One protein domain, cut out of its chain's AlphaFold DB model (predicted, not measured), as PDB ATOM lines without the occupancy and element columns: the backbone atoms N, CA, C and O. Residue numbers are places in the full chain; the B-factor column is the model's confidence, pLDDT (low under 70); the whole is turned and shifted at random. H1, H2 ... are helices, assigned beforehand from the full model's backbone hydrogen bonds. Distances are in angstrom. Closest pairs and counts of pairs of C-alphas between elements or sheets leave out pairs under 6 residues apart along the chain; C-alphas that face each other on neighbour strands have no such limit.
ATOM      1  N   LEU A   2     129.901 185.906  79.606       37.72
ATOM      2  CA  LEU A   2     130.709 184.714  79.347       37.72
ATOM      3  C   LEU A   2     129.734 183.542  79.227       37.72
ATOM      4  O   LEU A   2     129.446 182.879  80.216       37.72
ATOM      5  N   SER A   3     129.176 183.347  78.031       37.59
ATOM      6  CA  SER A   3     128.503 182.087  77.708       37.59
ATOM      7  C   SER A   3     129.566 181.051  77.359       37.59
ATOM      8  O   SER A   3     130.432 181.259  76.509       37.59
ATOM      9  N   THR A   4     129.510 179.965  78.110       41.78
ATOM     10  CA  THR A   4     130.432 178.840  78.207       41.78
ATOM     11  C   THR A   4     130.528 178.036  76.895       41.78
ATOM     12  O   THR A   4     129.501 177.774  76.270       41.78
ATOM     13  N   PRO A   5     131.721 177.546  76.496       50.97
ATOM     14  CA  PRO A   5     131.917 176.710  75.297       50.97
ATOM     15  C   PRO A   5     131.084 175.416  75.280       50.97
ATOM     16  O   PRO A   5     130.786 174.878  74.220       50.97
ATOM     17  N   ILE A   6     130.703 174.933  76.464       47.56
ATOM     18  CA  ILE A   6     129.997 173.665  76.682       47.56
ATOM     19  C   ILE A   6     128.532 173.749  76.220       47.56
ATOM     20  O   ILE A   6     128.046 172.825  75.573       47.56
ATOM     21  N   LEU A   7     127.856 174.882  76.458       49.78
ATOM     22  CA  LEU A   7     126.468 175.101  76.020       49.78
ATOM     23  C   LEU A   7     126.359 175.131  74.489       49.78
ATOM     24  O   LEU A   7     125.457 174.534  73.911       49.78
ATOM     25  N   LYS A   8     127.351 175.737  73.824       56.91
ATOM     26  CA  LYS A   8     127.411 175.810  72.358       56.91
ATOM     27  C   LYS A   8     127.604 174.433  71.707       56.91
ATOM     28  O   LYS A   8     127.113 174.202  70.605       56.91
ATOM     29  N   GLY A   9     128.298 173.517  72.386       62.00
ATOM     30  CA  GLY A   9     128.460 172.131  71.942       62.00
ATOM     31  C   GLY A   9     127.153 171.337  72.007       62.00
ATOM     32  O   GLY A   9     126.788 170.699  71.026       62.00
ATOM     33  N   ALA A  10     126.418 171.434  73.119       62.41
ATOM     34  CA  ALA A  10     125.157 170.711  73.314       62.41
ATOM     35  C   ALA A  10     124.058 171.146  72.325       62.41
ATOM     36  O   ALA A  10     123.420 170.300  71.699       62.41
ATOM     37  N   GLU A  11     123.892 172.455  72.105       69.81
ATOM     38  CA  GLU A  11     122.927 172.989  71.130       69.81
ATOM     39  C   GLU A  11     123.237 172.534  69.693       69.81
ATOM     40  O   GLU A  11     122.327 172.220  68.920       69.81
ATOM     41  N   THR A  12     124.526 172.442  69.347       80.19
ATOM     42  CA  THR A  12     124.975 171.956  68.035       80.19
ATOM     43  C   THR A  12     124.651 170.468  67.866       80.19
ATOM     44  O   THR A  12     124.074 170.083  66.850       80.19
ATOM     45  N   THR A  13     124.925 169.646  68.883       81.75
ATOM     46  CA  THR A  13     124.620 168.205  68.875       81.75
ATOM     47  C   THR A  13     123.121 167.933  68.711       81.75
ATOM     48  O   THR A  13     122.733 167.081  67.910       81.75
ATOM     49  N   VAL A  14     122.259 168.683  69.406       86.44
ATOM     50  CA  VAL A  14     120.794 168.551  69.283       86.44
ATOM     51  C   VAL A  14     120.319 168.923  67.880       86.44
ATOM     52  O   VAL A  14     119.478 168.230  67.301       86.44
ATOM     53  N   PHE A  15     120.852 170.004  67.310       88.31
ATOM     54  CA  PHE A  15     120.505 170.428  65.957       88.31
ATOM     55  C   PHE A  15     120.898 169.378  64.907       88.31
ATOM     56  O   PHE A  15     120.084 169.026  64.047       88.31
ATOM     57  N   GLU A  16     122.113 168.836  64.999       89.56
ATOM     58  CA  GLU A  16     122.590 167.784  64.098       89.56
ATOM     59  C   GLU A  16     121.765 166.501  64.228       89.56
ATOM     60  O   GLU A  16     121.350 165.935  63.212       89.56
ATOM     61  N   ALA A  17     121.439 166.091  65.456       89.75
ATOM     62  CA  ALA A  17     120.589 164.936  65.719       89.75
ATOM     63  C   ALA A  17     119.188 165.092  65.102       89.75
ATOM     64  O   ALA A  17     118.715 164.190  64.408       89.75
ATOM     65  N   ARG A  18     118.541 166.257  65.268       92.25
ATOM     66  CA  ARG A  18     117.230 166.546  64.649       92.25
ATOM     67  C   ARG A  18     117.288 166.466  63.131       92.25
ATOM     68  O   ARG A  18     116.413 165.861  62.511       92.25
ATOM     69  N   ARG A  19     118.316 167.067  62.528       93.62
ATOM     70  CA  ARG A  19     118.503 167.054  61.075       93.62
ATOM     71  C   ARG A  19     118.696 165.630  60.552       93.62
ATOM     72  O   ARG A  19     118.083 165.271  59.550       93.62
ATOM     73  N   ALA A  20     119.520 164.829  61.222       92.38
ATOM     74  CA  ALA A  20     119.774 163.448  60.833       92.38
ATOM     75  C   ALA A  20     118.517 162.569  60.964       92.38
ATOM     76  O   ALA A  20     118.208 161.806  60.051       92.38
ATOM     77  N   LEU A  21     117.737 162.728  62.041       94.31
ATOM     78  CA  LEU A  21     116.457 162.026  62.210       94.31
ATOM     79  C   LEU A  21     115.459 162.377  61.103       94.31
ATOM     80  O   LEU A  21     114.861 161.474  60.523       94.31
ATOM     81  N   ALA A  22     115.339 163.660  60.748       93.94
ATOM     82  CA  ALA A  22     114.460 164.091  59.663       93.94
ATOM     83  C   ALA A  22     114.839 163.446  58.318       93.94
ATOM     84  O   ALA A  22     113.963 163.067  57.547       93.94
ATOM     85  N   GLN A  23     116.138 163.272  58.047       94.62
ATOM     86  CA  GLN A  23     116.600 162.553  56.857       94.62
ATOM     87  C   GLN A  23     116.229 161.067  56.904       94.62
ATOM     88  O   GLN A  23     115.789 160.519  55.895       94.62
ATOM     89  N   LEU A  24     116.365 160.419  58.063       94.12
ATOM     90  CA  LEU A  24     115.998 159.012  58.229       94.12
ATOM     91  C   LEU A  24     114.490 158.782  58.052       94.12
ATOM     92  O   LEU A  24     114.106 157.787  57.444       94.12
ATOM     93  N   HIS A  25     113.633 159.708  58.495       94.81
ATOM     94  CA  HIS A  25     112.171 159.618  58.326       94.81
ATOM     95  C   HIS A  25     111.703 159.672  56.863       94.81
ATOM     96  O   HIS A  25     110.560 159.321  56.565       94.81
ATOM     97  N   LEU A  26     112.567 160.081  55.931       93.75
ATOM     98  CA  LEU A  26     112.285 160.035  54.492       93.75
ATOM     99  C   LEU A  26     112.609 158.672  53.868       93.75
ATOM    100  O   LEU A  26     112.177 158.398  52.749       93.75
ATOM    101  N   LEU A  27     113.377 157.827  54.560       92.56
ATOM    102  CA  LEU A  27     113.818 156.542  54.035       92.56
ATOM    103  C   LEU A  27     112.792 155.440  54.343       92.56
ATOM    104  O   LEU A  27     112.291 155.370  55.472       92.56
ATOM    105  N   PRO A  28     112.517 154.539  53.381       91.38
ATOM    106  CA  PRO A  28     111.674 153.377  53.621       91.38
ATOM    107  C   PRO A  28     112.354 152.428  54.614       91.38
ATOM    108  O   PRO A  28     113.537 152.103  54.471       91.38
ATOM    109  N   ASN A  29     111.600 151.958  55.606       89.50
ATOM    110  CA  ASN A  29     112.083 151.000  56.587       89.50
ATOM    111  C   ASN A  29     111.913 149.577  56.043       89.50
ATOM    112  O   ASN A  29     110.802 149.067  55.918       89.50
ATOM    113  N   LYS A  30     113.029 148.910  55.748       84.69
ATOM    114  CA  LYS A  30     113.025 147.523  55.250       84.69
ATOM    115  C   LYS A  30     112.530 146.516  56.294       84.69
ATOM    116  O   LYS A  30     112.058 145.452  55.919       84.69
ATOM    117  N   ASN A  31     112.609 146.880  57.572       81.94
ATOM    118  CA  ASN A  31     112.200 146.054  58.706       81.94
ATOM    119  C   ASN A  31     110.741 146.323  59.125       81.94
ATOM    120  O   ASN A  31     110.234 145.684  60.040       81.94
ATOM    121  N   ASN A  32     110.054 147.272  58.473       79.62
ATOM    122  CA  ASN A  32     108.648 147.586  58.721       79.62
ATOM    123  C   ASN A  32     107.940 147.886  57.394       79.62
ATOM    124  O   ASN A  32     107.916 149.023  56.913       79.62
ATOM    125  N   THR A  33     107.399 146.831  56.784       73.62
ATOM    126  CA  THR A  33     106.868 146.832  55.419       73.62
ATOM    127  C   THR A  33     105.881 147.978  55.179       73.62
ATOM    128  O   THR A  33     104.835 148.070  55.821       73.62
ATOM    129  N   GLY A  34     106.205 148.844  54.215       67.88
ATOM    130  CA  GLY A  34     105.331 149.934  53.766       67.88
ATOM    131  C   GLY A  34     105.365 151.205  54.620       67.88
ATOM    132  O   GLY A  34     104.568 152.108  54.370       67.88
ATOM    133  N   LYS A  35     106.269 151.310  55.604       84.50
ATOM    134  CA  LYS A  35     106.443 152.519  56.426       84.50
ATOM    135  C   LYS A  35     107.874 153.042  56.347       84.50
ATOM    136  O   LYS A  35     108.820 152.282  56.166       84.50
ATOM    137  N   ASN A  36     108.034 154.352  56.506       93.56
ATOM    138  CA  ASN A  36     109.348 154.956  56.702       93.56
ATOM    139  C   ASN A  36     109.818 154.786  58.154       93.56
ATOM    140  O   ASN A  36     109.047 154.376  59.029       93.56
ATOM    141  N   TYR A  37     111.082 155.109  58.428       94.88
ATOM    142  CA  TYR A  37     111.571 155.146  59.805       94.88
ATOM    143  C   TYR A  37     110.830 156.189  60.647       94.88
ATOM    144  O   TYR A  37     110.429 157.243  60.160       94.88
ATOM    145  N   THR A  38     110.678 155.899  61.937       94.81
ATOM    146  CA  THR A  38     109.995 156.765  62.905       94.81
ATOM    147  C   THR A  38     110.742 156.759  64.232       94.81
ATOM    148  O   THR A  38     111.441 155.798  64.549       94.81
ATOM    149  N   ASN A  39     110.560 157.809  65.035       94.56
ATOM    150  CA  ASN A  39     111.145 157.853  66.378       94.56
ATOM    151  C   ASN A  39     110.595 156.743  67.284       94.56
ATOM    152  O   ASN A  39     111.353 156.190  68.068       94.56
ATOM    153  N   SER A  40     109.316 156.372  67.150       94.06
ATOM    154  CA  SER A  40     108.738 155.261  67.918       94.06
ATOM    155  C   SER A  40     109.377 153.921  67.564       94.06
ATOM    156  O   SER A  40     109.640 153.123  68.456       94.06
ATOM    157  N   PHE A  41     109.681 153.689  66.284       94.62
ATOM    158  CA  PHE A  41     110.440 152.513  65.866       94.62
ATOM    159  C   PHE A  41     111.853 152.515  66.463       94.62
ATOM    160  O   PHE A  41     112.267 151.508  67.021       94.62
ATOM    161  N   PHE A  42     112.581 153.636  66.394       95.06
ATOM    162  CA  PHE A  42     113.923 153.714  66.982       95.06
ATOM    163  C   PHE A  42     113.915 153.507  68.497       95.06
ATOM    164  O   PHE A  42     114.794 152.823  69.005       95.06
ATOM    165  N   GLN A  43     112.920 154.042  69.208       94.94
ATOM    166  CA  GLN A  43     112.775 153.807  70.643       94.94
ATOM    167  C   GLN A  43     112.537 152.323  70.945       94.94
ATOM    168  O   GLN A  43     113.248 151.763  71.767       94.94
ATOM    169  N   ALA A  44     111.612 151.670  70.236       93.94
ATOM    170  CA  ALA A  44     111.351 150.243  70.427       93.94
ATOM    171  C   ALA A  44     112.606 149.387  70.182       93.94
ATOM    172  O   ALA A  44     112.918 148.495  70.960       93.94
ATOM    173  N   GLN A  45     113.366 149.709  69.133       94.31
ATOM    174  CA  GLN A  45     114.621 149.028  68.814       94.31
ATOM    175  C   GLN A  45     115.712 149.256  69.871       94.31
ATOM    176  O   GLN A  45     116.486 148.350  70.162       94.31
ATOM    177  N   TRP A  46     115.763 150.444  70.474       93.12
ATOM    178  CA  TRP A  46     116.643 150.709  71.611       93.12
ATOM    179  C   TRP A  46     116.238 149.909  72.852       93.12
ATOM    180  O   TRP A  46     117.100 149.354  73.531       93.12
ATOM    181  N   ASP A  47     114.940 149.820  73.137       91.69
ATOM    182  CA  ASP A  47     114.427 149.068  74.282       91.69
ATOM    183  C   ASP A  47     114.736 147.563  74.139       91.69
ATOM    184  O   ASP A  47     115.139 146.920  75.109       91.69
ATOM    185  N   GLU A  48     114.639 147.018  72.920       89.75
ATOM    186  CA  GLU A  48     115.058 145.650  72.583       89.75
ATOM    187  C   GLU A  48     116.572 145.436  72.780       89.75
ATOM    188  O   GLU A  48     116.975 144.464  73.424       89.75
ATOM    189  N   GLU A  49     117.419 146.358  72.301       87.50
ATOM    190  CA  GLU A  49     118.875 146.316  72.519       87.50
ATOM    191  C   GLU A  49     119.227 146.354  74.019       87.50
ATOM    192  O   GLU A  49     120.089 145.605  74.491       87.50
ATOM    193  N   GLN A  50     118.540 147.194  74.799       86.12
ATOM    194  CA  GLN A  50     118.740 147.285  76.247       86.12
ATOM    195  C   GLN A  50     118.303 146.012  76.974       86.12
ATOM    196  O   GLN A  50     119.023 145.539  77.860       86.12
ATOM    197  N   ALA A  51     117.157 145.442  76.599       86.50
ATOM    198  CA  ALA A  51     116.680 144.183  77.160       86.50
ATOM    199  C   ALA A  51     117.700 143.064  76.907       86.50
ATOM    200  O   ALA A  51     118.150 142.422  77.857       86.50
ATOM    201  N   TYR A  52     118.169 142.938  75.661       82.12
ATOM    202  CA  TYR A  52     119.191 141.968  75.268       82.12
ATOM    203  C   TYR A  52     120.476 142.089  76.105       82.12
ATOM    204  O   TYR A  52     121.029 141.089  76.563       82.12
ATOM    205  N   HIS A  53     120.961 143.311  76.346       75.88
ATOM    206  CA  HIS A  53     122.191 143.525  77.116       75.88
ATOM    207  C   HIS A  53     122.023 143.410  78.637       75.88
ATOM    208  O   HIS A  53     123.017 143.204  79.340       75.88
ATOM    209  N   THR A  54     120.798 143.513  79.151       79.31
ATOM    210  CA  THR A  54     120.505 143.376  80.587       79.31
ATOM    211  C   THR A  54     120.362 141.906  81.006       79.31
ATOM    212  O   THR A  54     120.555 141.566  82.176       79.31
ATOM    213  N   GLU A  55     120.093 140.997  80.066       76.25
ATOM    214  CA  GLU A  55     119.993 139.563  80.340       76.25
ATOM    215  C   GLU A  55     121.355 138.933  80.704       76.25
ATOM    216  O   GLU A  55     122.264 138.777  79.886       76.25
ATOM    217  N   ALA A  56     121.494 138.494  81.963       58.34
ATOM    218  CA  ALA A  56     122.732 137.921  82.513       58.34
ATOM    219  C   ALA A  56     123.249 136.677  81.756       58.34
ATOM    220  O   ALA A  56     124.456 136.400  81.736       58.34
ATOM    221  N   ASN A  57     122.350 135.935  81.107       62.69
ATOM    222  CA  ASN A  57     122.694 134.735  80.350       62.69
ATOM    223  C   ASN A  57     123.439 135.073  79.052       62.69
ATOM    224  O   ASN A  57     124.357 134.349  78.669       62.69
ATOM    225  N   GLN A  58     123.146 136.217  78.436       68.88
ATOM    226  CA  GLN A  58     123.674 136.553  77.119       68.88
ATOM    227  C   GLN A  58     125.152 136.940  77.153       68.88
ATOM    228  O   GLN A  58     125.947 136.485  76.330       68.88
ATOM    229  N   SER A  59     125.565 137.672  78.195       67.06
ATOM    230  CA  SER A  59     126.987 137.925  78.472       67.06
ATOM    231  C   SER A  59     127.779 136.624  78.643       67.06
ATOM    232  O   SER A  59     128.970 136.577  78.335       67.06
ATOM    233  N   THR A  60     127.139 135.564  79.141       73.88
ATOM    234  CA  THR A  60     127.776 134.256  79.322       73.88
ATOM    235  C   THR A  60     127.886 133.523  77.991       73.88
ATOM    236  O   THR A  60     128.984 133.082  77.653       73.88
ATOM    237  N   THR A  61     126.810 133.464  77.209       78.00
ATOM    238  CA  THR A  61     126.784 132.856  75.870       78.00
ATOM    239  C   THR A  61     127.819 133.479  74.937       78.00
ATOM    240  O   THR A  61     128.690 132.769  74.434       78.00
ATOM    241  N   GLU A  62     127.824 134.808  74.789       81.06
ATOM    242  CA  GLU A  62     128.781 135.492  73.909       81.06
ATOM    243  C   GLU A  62     130.238 135.238  74.328       81.06
ATOM    244  O   GLU A  62     131.140 135.169  73.491       81.06
ATOM    245  N   LYS A  63     130.501 135.112  75.638       84.62
ATOM    246  CA  LYS A  63     131.834 134.749  76.142       84.62
ATOM    247  C   LYS A  63     132.204 133.326  75.740       84.62
ATOM    248  O   LYS A  63     133.344 133.111  75.334       84.62
ATOM    249  N   GLN A  64     131.274 132.373  75.839       86.56
ATOM    250  CA  GLN A  64     131.531 130.995  75.420       86.56
ATOM    251  C   GLN A  64     131.795 130.904  73.908       86.56
ATOM    252  O   GLN A  64     132.698 130.178  73.496       86.56
ATOM    253  N   GLU A  65     131.064 131.655  73.086       86.62
ATOM    254  CA  GLU A  65     131.241 131.677  71.627       86.62
ATOM    255  C   GLU A  65     132.570 132.316  71.210       86.62
ATOM    256  O   GLU A  65     133.301 131.766  70.385       86.62
ATOM    257  N   LYS A  66     132.947 133.442  71.832       86.88
ATOM    258  CA  LYS A  66     134.268 134.055  71.614       86.88
ATOM    259  C   LYS A  66     135.402 133.110  71.995       86.88
ATOM    260  O   LYS A  66     136.406 133.054  71.286       86.88
ATOM    261  N   GLU A  67     135.244 132.372  73.091       89.44
ATOM    262  CA  GLU A  67     136.226 131.378  73.524       89.44
ATOM    263  C   GLU A  67     136.315 130.204  72.541       89.44
ATOM    264  O   GLU A  67     137.416 129.745  72.237       89.44
ATOM    265  N   LEU A  68     135.191 129.770  71.963       89.44
ATOM    266  CA  LEU A  68     135.198 128.773  70.892       89.44
ATOM    267  C   LEU A  68     135.978 129.281  69.668       89.44
ATOM    268  O   LEU A  68     136.880 128.594  69.191       89.44
ATOM    269  N   GLY A  69     135.730 130.519  69.228       90.00
ATOM    270  CA  GLY A  69     136.506 131.157  68.156       90.00
ATOM    271  C   GLY A  69     138.005 131.273  68.468       90.00
ATOM    272  O   GLY A  69     138.840 131.095  67.578       90.00
ATOM    273  N   ARG A  70     138.371 131.510  69.738       91.88
ATOM    274  CA  ARG A  70     139.769 131.527  70.204       91.88
ATOM    275  C   ARG A  70     140.436 130.159  70.084       91.88
ATOM    276  O   ARG A  70     141.618 130.117  69.759       91.88
ATOM    277  N   LEU A  71     139.721 129.070  70.379       89.50
ATOM    278  CA  LEU A  71     140.246 127.698  70.336       89.50
ATOM    279  C   LEU A  71     140.351 127.149  68.909       89.50
ATOM    280  O   LEU A  71     141.331 126.483  68.591       89.50
ATOM    281  N   LEU A  72     139.385 127.482  68.051       88.38
ATOM    282  CA  LEU A  72     139.342 127.064  66.647       88.38
ATOM    283  C   LEU A  72     140.469 127.683  65.800       88.38
ATOM    284  O   LEU A  72     140.887 127.130  64.790       88.38
ATOM    285  N   ARG A  73     140.972 128.861  66.184       86.31
ATOM    286  CA  ARG A  73     141.947 129.604  65.375       86.31
ATOM    287  C   ARG A  73     143.374 129.020  65.408       86.31
ATOM    288  O   ARG A  73     143.988 128.943  64.347       86.31
ATOM    289  N   PRO A  74     143.936 128.622  66.569       77.62
ATOM    290  CA  PRO A  74     145.204 127.898  66.638       77.62
ATOM    291  C   PRO A  74     145.170 126.517  65.976       77.62
ATOM    292  O   PRO A  74     146.217 126.072  65.520       77.62
ATOM    293  N   GLU A  75     144.009 125.859  65.914       75.50
ATOM    294  CA  GLU A  75     143.853 124.558  65.247       75.50
ATOM    295  C   GLU A  75     144.197 124.652  63.751       75.50
ATOM    296  O   GLU A  75     145.028 123.884  63.275       75.50
ATOM    297  N   ASP A  76     143.698 125.677  63.043       76.00
ATOM    298  CA  ASP A  76     144.051 125.923  61.631       76.00
ATOM    299  C   ASP A  76     145.557 126.102  61.423       76.00
ATOM    300  O   ASP A  76     146.134 125.649  60.435       76.00
ATOM    301  N   GLN A  77     146.197 126.827  62.343       70.56
ATOM    302  CA  GLN A  77     147.620 127.111  62.241       70.56
ATOM    303  C   GLN A  77     148.452 125.850  62.508       70.56
ATOM    304  O   GLN A  77     149.460 125.635  61.841       70.56
ATOM    305  N   LEU A  78     147.996 124.998  63.429       72.31
ATOM    306  CA  LEU A  78     148.615 123.714  63.734       72.31
ATOM    307  C   LEU A  78     148.506 122.723  62.558       72.31
ATOM    308  O   LEU A  78     149.450 121.976  62.304       72.31
ATOM    309  N   GLU A  79     147.383 122.729  61.835       73.12
ATOM    310  CA  GLU A  79     147.151 121.895  60.646       73.12
ATOM    311  C   GLU A  79     147.974 122.378  59.435       73.12
ATOM    312  O   GLU A  79     148.610 121.590  58.728       73.12
ATOM    313  N   ALA A  80     148.044 123.698  59.232       72.06
ATOM    314  CA  ALA A  80     148.834 124.299  58.159       72.06
ATOM    315  C   ALA A  80     150.348 124.080  58.339       72.06
ATOM    316  O   ALA A  80     151.051 123.820  57.365       72.06
ATOM    317  N   GLU A  81     150.855 124.168  59.575       69.06
ATOM    318  CA  GLU A  81     152.264 123.900  59.900       69.06
ATOM    319  C   GLU A  81     152.621 122.405  59.779       69.06
ATOM    320  O   GLU A  81     153.783 122.069  59.549       69.06
ATOM    321  N   TRP A  82     151.631 121.513  59.886       67.88
ATOM    322  CA  TRP A  82     151.796 120.064  59.745       67.88
ATOM    323  C   TRP A  82     151.797 119.580  58.292       67.88
ATOM    324  O   TRP A  82     152.458 118.598  57.971       67.88
ATOM    325  N   SER A  83     151.121 120.302  57.395       66.00
ATOM    326  CA  SER A  83     151.057 119.998  55.955       66.00
ATOM    327  C   SER A  83     152.404 120.159  55.213       66.00
ATOM    328  O   SER A  83     152.446 120.110  53.984       66.00
ATOM    329  N   VAL A  84     153.510 120.378  55.937       66.19
ATOM    330  CA  VAL A  84     154.872 120.533  55.411       66.19
ATOM    331  C   VAL A  84     155.679 119.257  55.686       66.19
ATOM    332  O   VAL A  84     155.926 118.895  56.838       66.19
ATOM    333  N   ASP A  85     156.126 118.586  54.622       56.72
ATOM    334  CA  ASP A  85     156.878 117.323  54.671       56.72
ATOM    335  C   ASP A  85     158.296 117.495  55.255       56.72
ATOM    336  O   ASP A  85     159.261 117.632  54.504       56.72
ATOM    337  N   SER A  86     158.459 117.487  56.587       64.31
ATOM    338  CA  SER A  86     159.772 117.254  57.238       64.31
ATOM    339  C   SER A  86     159.741 117.094  58.774       64.31
ATOM    340  O   SER A  86     160.640 117.587  59.461       64.31
ATOM    341  N   LEU A  87     158.733 116.452  59.370       69.81
ATOM    342  CA  LEU A  87     158.659 116.333  60.836       69.81
ATOM    343  C   LEU A  87     159.376 115.091  61.375       69.81
ATOM    344  O   LEU A  87     159.180 113.971  60.910       69.81
ATOM    345  N   SER A  88     160.193 115.289  62.411       81.88
ATOM    346  CA  SER A  88     160.765 114.182  63.183       81.88
ATOM    347  C   SER A  88     159.691 113.470  64.012       81.88
ATOM    348  O   SER A  88     158.697 114.071  64.423       81.88
ATOM    349  N   THR A  89     159.929 112.205  64.369       80.19
ATOM    350  CA  THR A  89     159.013 111.405  65.201       80.19
ATOM    351  C   THR A  89     158.668 112.073  66.539       80.19
ATOM    352  O   THR A  89     157.538 111.974  67.010       80.19
ATOM    353  N   ILE A  90     159.611 112.794  67.159       82.62
ATOM    354  CA  ILE A  90     159.373 113.502  68.430       82.62
ATOM    355  C   ILE A  90     158.416 114.681  68.225       82.62
ATOM    356  O   ILE A  90     157.495 114.873  69.020       82.62
ATOM    357  N   GLN A  91     158.609 115.448  67.150       83.00
ATOM    358  CA  GLN A  91     157.717 116.554  66.804       83.00
ATOM    359  C   GLN A  91     156.320 116.038  66.441       83.00
ATOM    360  O   GLN A  91     155.335 116.642  66.858       83.00
ATOM    361  N   ALA A  92     156.232 114.882  65.777       80.56
ATOM    362  CA  ALA A  92     154.968 114.217  65.477       80.56
ATOM    363  C   ALA A  92     154.171 113.856  66.733       80.56
ATOM    364  O   ALA A  92     152.989 114.174  66.850       80.56
ATOM    365  N   VAL A  93     154.830 113.245  67.720       84.19
ATOM    366  CA  VAL A  93     154.183 112.888  68.989       84.19
ATOM    367  C   VAL A  93     153.767 114.134  69.776       84.19
ATOM    368  O   VAL A  93     152.690 114.151  70.374       84.19
ATOM    369  N   ALA A  94     154.597 115.181  69.795       84.25
ATOM    370  CA  ALA A  94     154.261 116.436  70.463       84.25
ATOM    371  C   ALA A  94     153.045 117.121  69.817       84.25
ATOM    372  O   ALA A  94     152.139 117.549  70.531       84.25
ATOM    373  N   HIS A  95     152.996 117.164  68.484       82.00
ATOM    374  CA  HIS A  95     151.874 117.710  67.724       82.00
ATOM    375  C   HIS A  95     150.579 116.941  67.988       82.00
ATOM    376  O   HIS A  95     149.595 117.553  68.395       82.00
ATOM    377  N   ALA A  96     150.603 115.606  67.906       83.75
ATOM    378  CA  ALA A  96     149.429 114.773  68.170       83.75
ATOM    379  C   ALA A  96     148.833 115.018  69.568       83.75
ATOM    380  O   ALA A  96     147.615 115.071  69.736       83.75
ATOM    381  N   ARG A  97     149.683 115.231  70.584       87.19
ATOM    382  CA  ARG A  97     149.232 115.584  71.943       87.19
ATOM    383  C   ARG A  97     148.564 116.956  71.995       87.19
ATOM    384  O   ARG A  97     147.545 117.108  72.666       87.19
ATOM    385  N   ILE A  98     149.135 117.944  71.308       85.81
ATOM    386  CA  ILE A  98     148.585 119.303  71.246       85.81
ATOM    387  C   ILE A  98     147.246 119.294  70.496       85.81
ATOM    388  O   ILE A  98     146.266 119.808  71.028       85.81
ATOM    389  N   SER A  99     147.183 118.650  69.328       85.38
ATOM    390  CA  SER A  99     145.963 118.497  68.525       85.38
ATOM    391  C   SER A  99     144.852 117.794  69.313       85.38
ATOM    392  O   SER A  99     143.750 118.325  69.436       85.38
ATOM    393  N   SER A 100     145.167 116.675  69.977       86.19
ATOM    394  CA  SER A 100     144.217 115.958  70.840       86.19
ATOM    395  C   SER A 100     143.689 116.835  71.986       86.19
ATOM    396  O   SER A 100     142.487 116.863  72.249       86.19
ATOM    397  N   SER A 101     144.562 117.615  72.633       89.38
ATOM    398  CA  SER A 101     144.167 118.561  73.684       89.38
ATOM    399  C   SER A 101     143.243 119.668  73.163       89.38
ATOM    400  O   SER A 101     142.242 119.982  73.813       89.38
ATOM    401  N   PHE A 102     143.539 120.247  71.993       85.88
ATOM    402  CA  PHE A 102     142.671 121.244  71.360       85.88
ATOM    403  C   PHE A 102     141.321 120.648  70.972       85.88
ATOM    404  O   PHE A 102     140.298 121.223  71.332       85.88
ATOM    405  N   SER A 103     141.304 119.464  70.356       87.44
ATOM    406  CA  SER A 103     140.072 118.754  69.995       87.44
ATOM    407  C   SER A 103     139.157 118.544  71.209       87.44
ATOM    408  O   SER A 103     137.958 118.814  71.142       87.44
ATOM    409  N   ILE A 104     139.717 118.130  72.354       89.62
ATOM    410  CA  ILE A 104     138.961 117.961  73.608       89.62
ATOM    411  C   ILE A 104     138.423 119.305  74.116       89.62
ATOM    412  O   ILE A 104     137.259 119.400  74.510       89.62
ATOM    413  N   GLN A 105     139.249 120.355  74.113       91.56
ATOM    414  CA  GLN A 105     138.822 121.689  74.541       91.56
ATOM    415  C   GLN A 105     137.706 122.240  73.648       91.56
ATOM    416  O   GLN A 105     136.722 122.756  74.173       91.56
ATOM    417  N   ILE A 106     137.817 122.078  72.328       90.06
ATOM    418  CA  ILE A 106     136.811 122.499  71.348       90.06
ATOM    419  C   ILE A 106     135.509 121.733  71.561       90.06
ATOM    420  O   ILE A 106     134.453 122.355  71.631       90.06
ATOM    421  N   ALA A 107     135.558 120.410  71.735       89.06
ATOM    422  CA  ALA A 107     134.366 119.604  71.997       89.06
ATOM    423  C   ALA A 107     133.649 120.045  73.286       89.06
ATOM    424  O   ALA A 107     132.440 120.285  73.282       89.06
ATOM    425  N   ASN A 108     134.403 120.238  74.372       90.62
ATOM    426  CA  ASN A 108     133.861 120.736  75.637       90.62
ATOM    427  C   ASN A 108     133.286 122.151  75.500       90.62
ATOM    428  O   ASN A 108     132.262 122.468  76.102       90.62
ATOM    429  N   GLN A 109     133.941 123.010  74.720       90.31
ATOM    430  CA  GLN A 109     133.496 124.379  74.511       90.31
ATOM    431  C   GLN A 109     132.235 124.437  73.640       90.31
ATOM    432  O   GLN A 109     131.306 125.162  73.983       90.31
ATOM    433  N   ARG A 110     132.139 123.612  72.589       87.31
ATOM    434  CA  ARG A 110     130.918 123.434  71.785       87.31
ATOM    435  C   ARG A 110     129.743 122.966  72.643       87.31
ATOM    436  O   ARG A 110     128.651 123.502  72.506       87.31
ATOM    437  N   ALA A 111     129.971 122.047  73.586       87.44
ATOM    438  CA  ALA A 111     128.929 121.605  74.514       87.44
ATOM    439  C   ALA A 111     128.404 122.738  75.420       87.44
ATOM    440  O   ALA A 111     127.221 122.758  75.742       87.44
ATOM    441  N   LYS A 112     129.259 123.698  75.805       86.00
ATOM    442  CA  LYS A 112     128.854 124.885  76.584       86.00
ATOM    443  C   LYS A 112     128.145 125.942  75.742       86.00
ATOM    444  O   LYS A 112     127.235 126.588  76.244       86.00
ATOM    445  N   VAL A 113     128.596 126.147  74.503       82.19
ATOM    446  CA  VAL A 113     127.950 127.061  73.551       82.19
ATOM    447  C   VAL A 113     126.562 126.540  73.179       82.19
ATOM    448  O   VAL A 113     125.652 127.339  72.991       82.19
ATOM    449  N   GLY A 114     126.379 125.219  73.113       74.44
ATOM    450  CA  GLY A 114     125.119 124.613  72.694       74.44
ATOM    451  C   GLY A 114     124.784 124.960  71.242       74.44
ATOM    452  O   GLY A 114     125.666 125.257  70.437       74.44
ATOM    453  N   ASP A 115     123.497 124.951  70.901       66.50
ATOM    454  CA  ASP A 115     123.023 125.223  69.536       66.50
ATOM    455  C   ASP A 115     122.775 126.725  69.275       66.50
ATOM    456  O   ASP A 115     121.987 127.120  68.420       66.50
ATOM    457  N   THR A 116     123.436 127.601  70.031       55.41
ATOM    458  CA  THR A 116     123.086 129.030  70.105       55.41
ATOM    459  C   THR A 116     123.329 129.795  68.793       55.41
ATOM    460  O   THR A 116     122.648 130.774  68.502       55.41
ATOM    461  N   MET A 117     124.164 129.259  67.896       53.12
ATOM    462  CA  MET A 117     124.341 129.771  66.527       53.12
ATOM    463  C   MET A 117     123.304 129.268  65.496       53.12
ATOM    464  O   MET A 117     123.464 129.508  64.295       53.12
ATOM    465  N   TRP A 239     118.175 146.610  65.209       89.12
ATOM    466  CA  TRP A 239     119.110 147.369  66.050       89.12
ATOM    467  C   TRP A 239     120.554 146.857  65.934       89.12
ATOM    468  O   TRP A 239     121.513 147.631  66.007       89.12
ATOM    469  N   ALA A 240     120.738 145.572  65.646       85.00
ATOM    470  CA  ALA A 240     122.041 144.940  65.578       85.00
ATOM    471  C   ALA A 240     122.687 144.999  64.184       85.00
ATOM    472  O   ALA A 240     123.910 145.116  64.104       85.00
ATOM    473  N   VAL A 241     121.916 144.969  63.088       85.12
ATOM    474  CA  VAL A 241     122.485 144.888  61.723       85.12
ATOM    475  C   VAL A 241     122.143 146.035  60.775       85.12
ATOM    476  O   VAL A 241     122.888 146.238  59.816       85.12
ATOM    477  N   ASP A 242     121.070 146.799  60.997       87.25
ATOM    478  CA  ASP A 242     120.672 147.877  60.086       87.25
ATOM    479  C   ASP A 242     121.350 149.213  60.458       87.25
ATOM    480  O   ASP A 242     121.020 149.812  61.489       87.25
ATOM    481  N   PRO A 243     122.244 149.760  59.605       86.88
ATOM    482  CA  PRO A 243     122.944 151.008  59.899       86.88
ATOM    483  C   PRO A 243     122.011 152.206  60.097       86.88
ATOM    484  O   PRO A 243     122.354 153.131  60.833       86.88
ATOM    485  N   ASN A 244     120.849 152.228  59.434       91.06
ATOM    486  CA  ASN A 244     119.889 153.322  59.580       91.06
ATOM    487  C   ASN A 244     119.135 153.230  60.907       91.06
ATOM    488  O   ASN A 244     118.957 154.256  61.562       91.06
ATOM    489  N   THR A 245     118.768 152.017  61.334       91.19
ATOM    490  CA  THR A 245     118.215 151.771  62.673       91.19
ATOM    491  C   THR A 245     119.200 152.216  63.755       91.19
ATOM    492  O   THR A 245     118.842 153.021  64.610       91.19
ATOM    493  N   GLN A 246     120.470 151.817  63.654       89.25
ATOM    494  CA  GLN A 246     121.520 152.201  64.611       89.25
ATOM    495  C   GLN A 246     121.756 153.711  64.678       89.25
ATOM    496  O   GLN A 246     121.862 154.281  65.763       89.25
ATOM    497  N   LYS A 247     121.835 154.382  63.522       89.94
ATOM    498  CA  LYS A 247     121.947 155.847  63.472       89.94
ATOM    499  C   LYS A 247     120.727 156.512  64.099       89.94
ATOM    500  O   LYS A 247     120.886 157.458  64.863       89.94
ATOM    501  N   GLY A 248     119.531 156.011  63.798       92.69
ATOM    502  CA  GLY A 248     118.280 156.513  64.353       92.69
ATOM    503  C   GLY A 248     118.233 156.434  65.874       92.69
ATOM    504  O   GLY A 248     117.961 157.447  66.511       92.69
ATOM    505  N   ILE A 249     118.594 155.281  66.448       92.19
ATOM    506  CA  ILE A 249     118.722 155.080  67.901       92.19
ATOM    507  C   ILE A 249     119.671 156.119  68.511       92.19
ATOM    508  O   ILE A 249     119.298 156.831  69.442       92.19
ATOM    509  N   ARG A 250     120.881 156.272  67.953       90.25
ATOM    510  CA  ARG A 250     121.889 157.210  68.481       90.25
ATOM    511  C   ARG A 250     121.437 158.662  68.409       90.25
ATOM    512  O   ARG A 250     121.599 159.399  69.377       90.25
ATOM    513  N   HIS A 251     120.889 159.088  67.271       92.38
ATOM    514  CA  HIS A 251     120.415 160.460  67.116       92.38
ATOM    515  C   HIS A 251     119.197 160.736  68.001       92.38
ATOM    516  O   HIS A 251     119.090 161.832  68.542       92.38
ATOM    517  N   LEU A 252     118.312 159.756  68.201       93.31
ATOM    518  CA  LEU A 252     117.197 159.885  69.136       93.31
ATOM    519  C   LEU A 252     117.690 160.007  70.585       93.31
ATOM    520  O   LEU A 252     117.243 160.900  71.297       93.31
ATOM    521  N   ALA A 253     118.662 159.191  70.995       89.94
ATOM    522  CA  ALA A 253     119.274 159.286  72.319       89.94
ATOM    523  C   ALA A 253     119.952 160.650  72.546       89.94
ATOM    524  O   ALA A 253     119.707 161.292  73.564       89.94
ATOM    525  N   ALA A 254     120.741 161.132  71.578       87.81
ATOM    526  CA  ALA A 254     121.387 162.445  71.649       87.81
ATOM    527  C   ALA A 254     120.373 163.601  71.695       87.81
ATOM    528  O   ALA A 254     120.583 164.589  72.397       87.81
ATOM    529  N   LEU A 255     119.262 163.477  70.960       89.56
ATOM    530  CA  LEU A 255     118.161 164.435  71.005       89.56
ATOM    531  C   LEU A 255     117.498 164.463  72.389       89.56
ATOM    532  O   LEU A 255     117.269 165.549  72.909       89.56
ATOM    533  N   ASN A 256     117.210 163.299  72.973       88.25
ATOM    534  CA  ASN A 256     116.575 163.199  74.288       88.25
ATOM    535  C   ASN A 256     117.485 163.771  75.388       88.25
ATOM    536  O   ASN A 256     117.039 164.605  76.167       88.25
ATOM    537  N   GLN A 257     118.776 163.423  75.375       84.38
ATOM    538  CA  GLN A 257     119.766 163.916  76.346       84.38
ATOM    539  C   GLN A 257     120.005 165.427  76.292       84.38
ATOM    540  O   GLN A 257     120.423 166.009  77.282       84.38
ATOM    541  N   GLY A 258     119.815 166.063  75.133       75.62
ATOM    542  CA  GLY A 258     119.981 167.511  75.001       75.62
ATOM    543  C   GLY A 258     118.698 168.321  75.217       75.62
ATOM    544  O   GLY A 258     118.741 169.545  75.104       75.62
ATOM    545  N   ILE A 259     117.559 167.656  75.446       68.94
ATOM    546  CA  ILE A 259     116.290 168.286  75.849       68.94
ATOM    547  C   ILE A 259     116.120 168.251  77.381       68.94
ATOM    548  O   ILE A 259     115.408 169.105  77.911       68.94
ATOM    549  N   GLU A 260     116.763 167.294  78.061       56.59
ATOM    550  CA  GLU A 260     116.913 167.231  79.529       56.59
ATOM    551  C   GLU A 260     117.826 168.341  80.079       56.59
ATOM    552  O   GLU A 260     117.476 168.893  81.149       56.59
TER     553      GLU A 260
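This is residues 2 to 117 and 239 to 260 of the 260 residues of an uncharacterized protein of Puccinia coronata f. sp. avenae (UniProt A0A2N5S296). A long helical hairpin, H3 and H4, reaches out from a small head where H5 packs on H1 and crosses H2. Residues 2 to 9 stick out. The printed part, 138 residues with five named helices, H1 to H5 in order, is all helix and extended: radius of gyration of the C-alphas 25.0 A, spans 77 by 44 by 30 A.

H3, residues 56 to 82, and H4, residues 89 to 113, touch as a hairpin, opposite ways at a shallow tilt of 21 degrees; closest C-alphas Gln 64 and Val 113, 5.6 A. H2, residues 39 to 54, touches H5, residues 243 to 257, with residues 39 to 46 alone, about perpendicular at 87 degrees; closest C-alphas Phe 42 and Ile 249, 5.1 A. H5 touches H1, residues 5 to 24, opposite ways at a steep tilt of 39 degrees; closest C-alphas Ala 17 and His 251, 4.7 A. Every O i to N i+4 pair is within hydrogen-bond range in H1, H2, H4 and H5; 18 of 23 in H3.

H3 spans 41.0 A from C-alpha 56 (122.732, 137.921, 82.513) to C-alpha 82 (151.796, 120.064, 59.745).

Residues 118 to 238 are cut out, C-alphas 117 and 239 standing 18.4 A apart. H1 to H2 is a long link. In the model 27 printed residues are under pLDDT 70, among them 2 to 11.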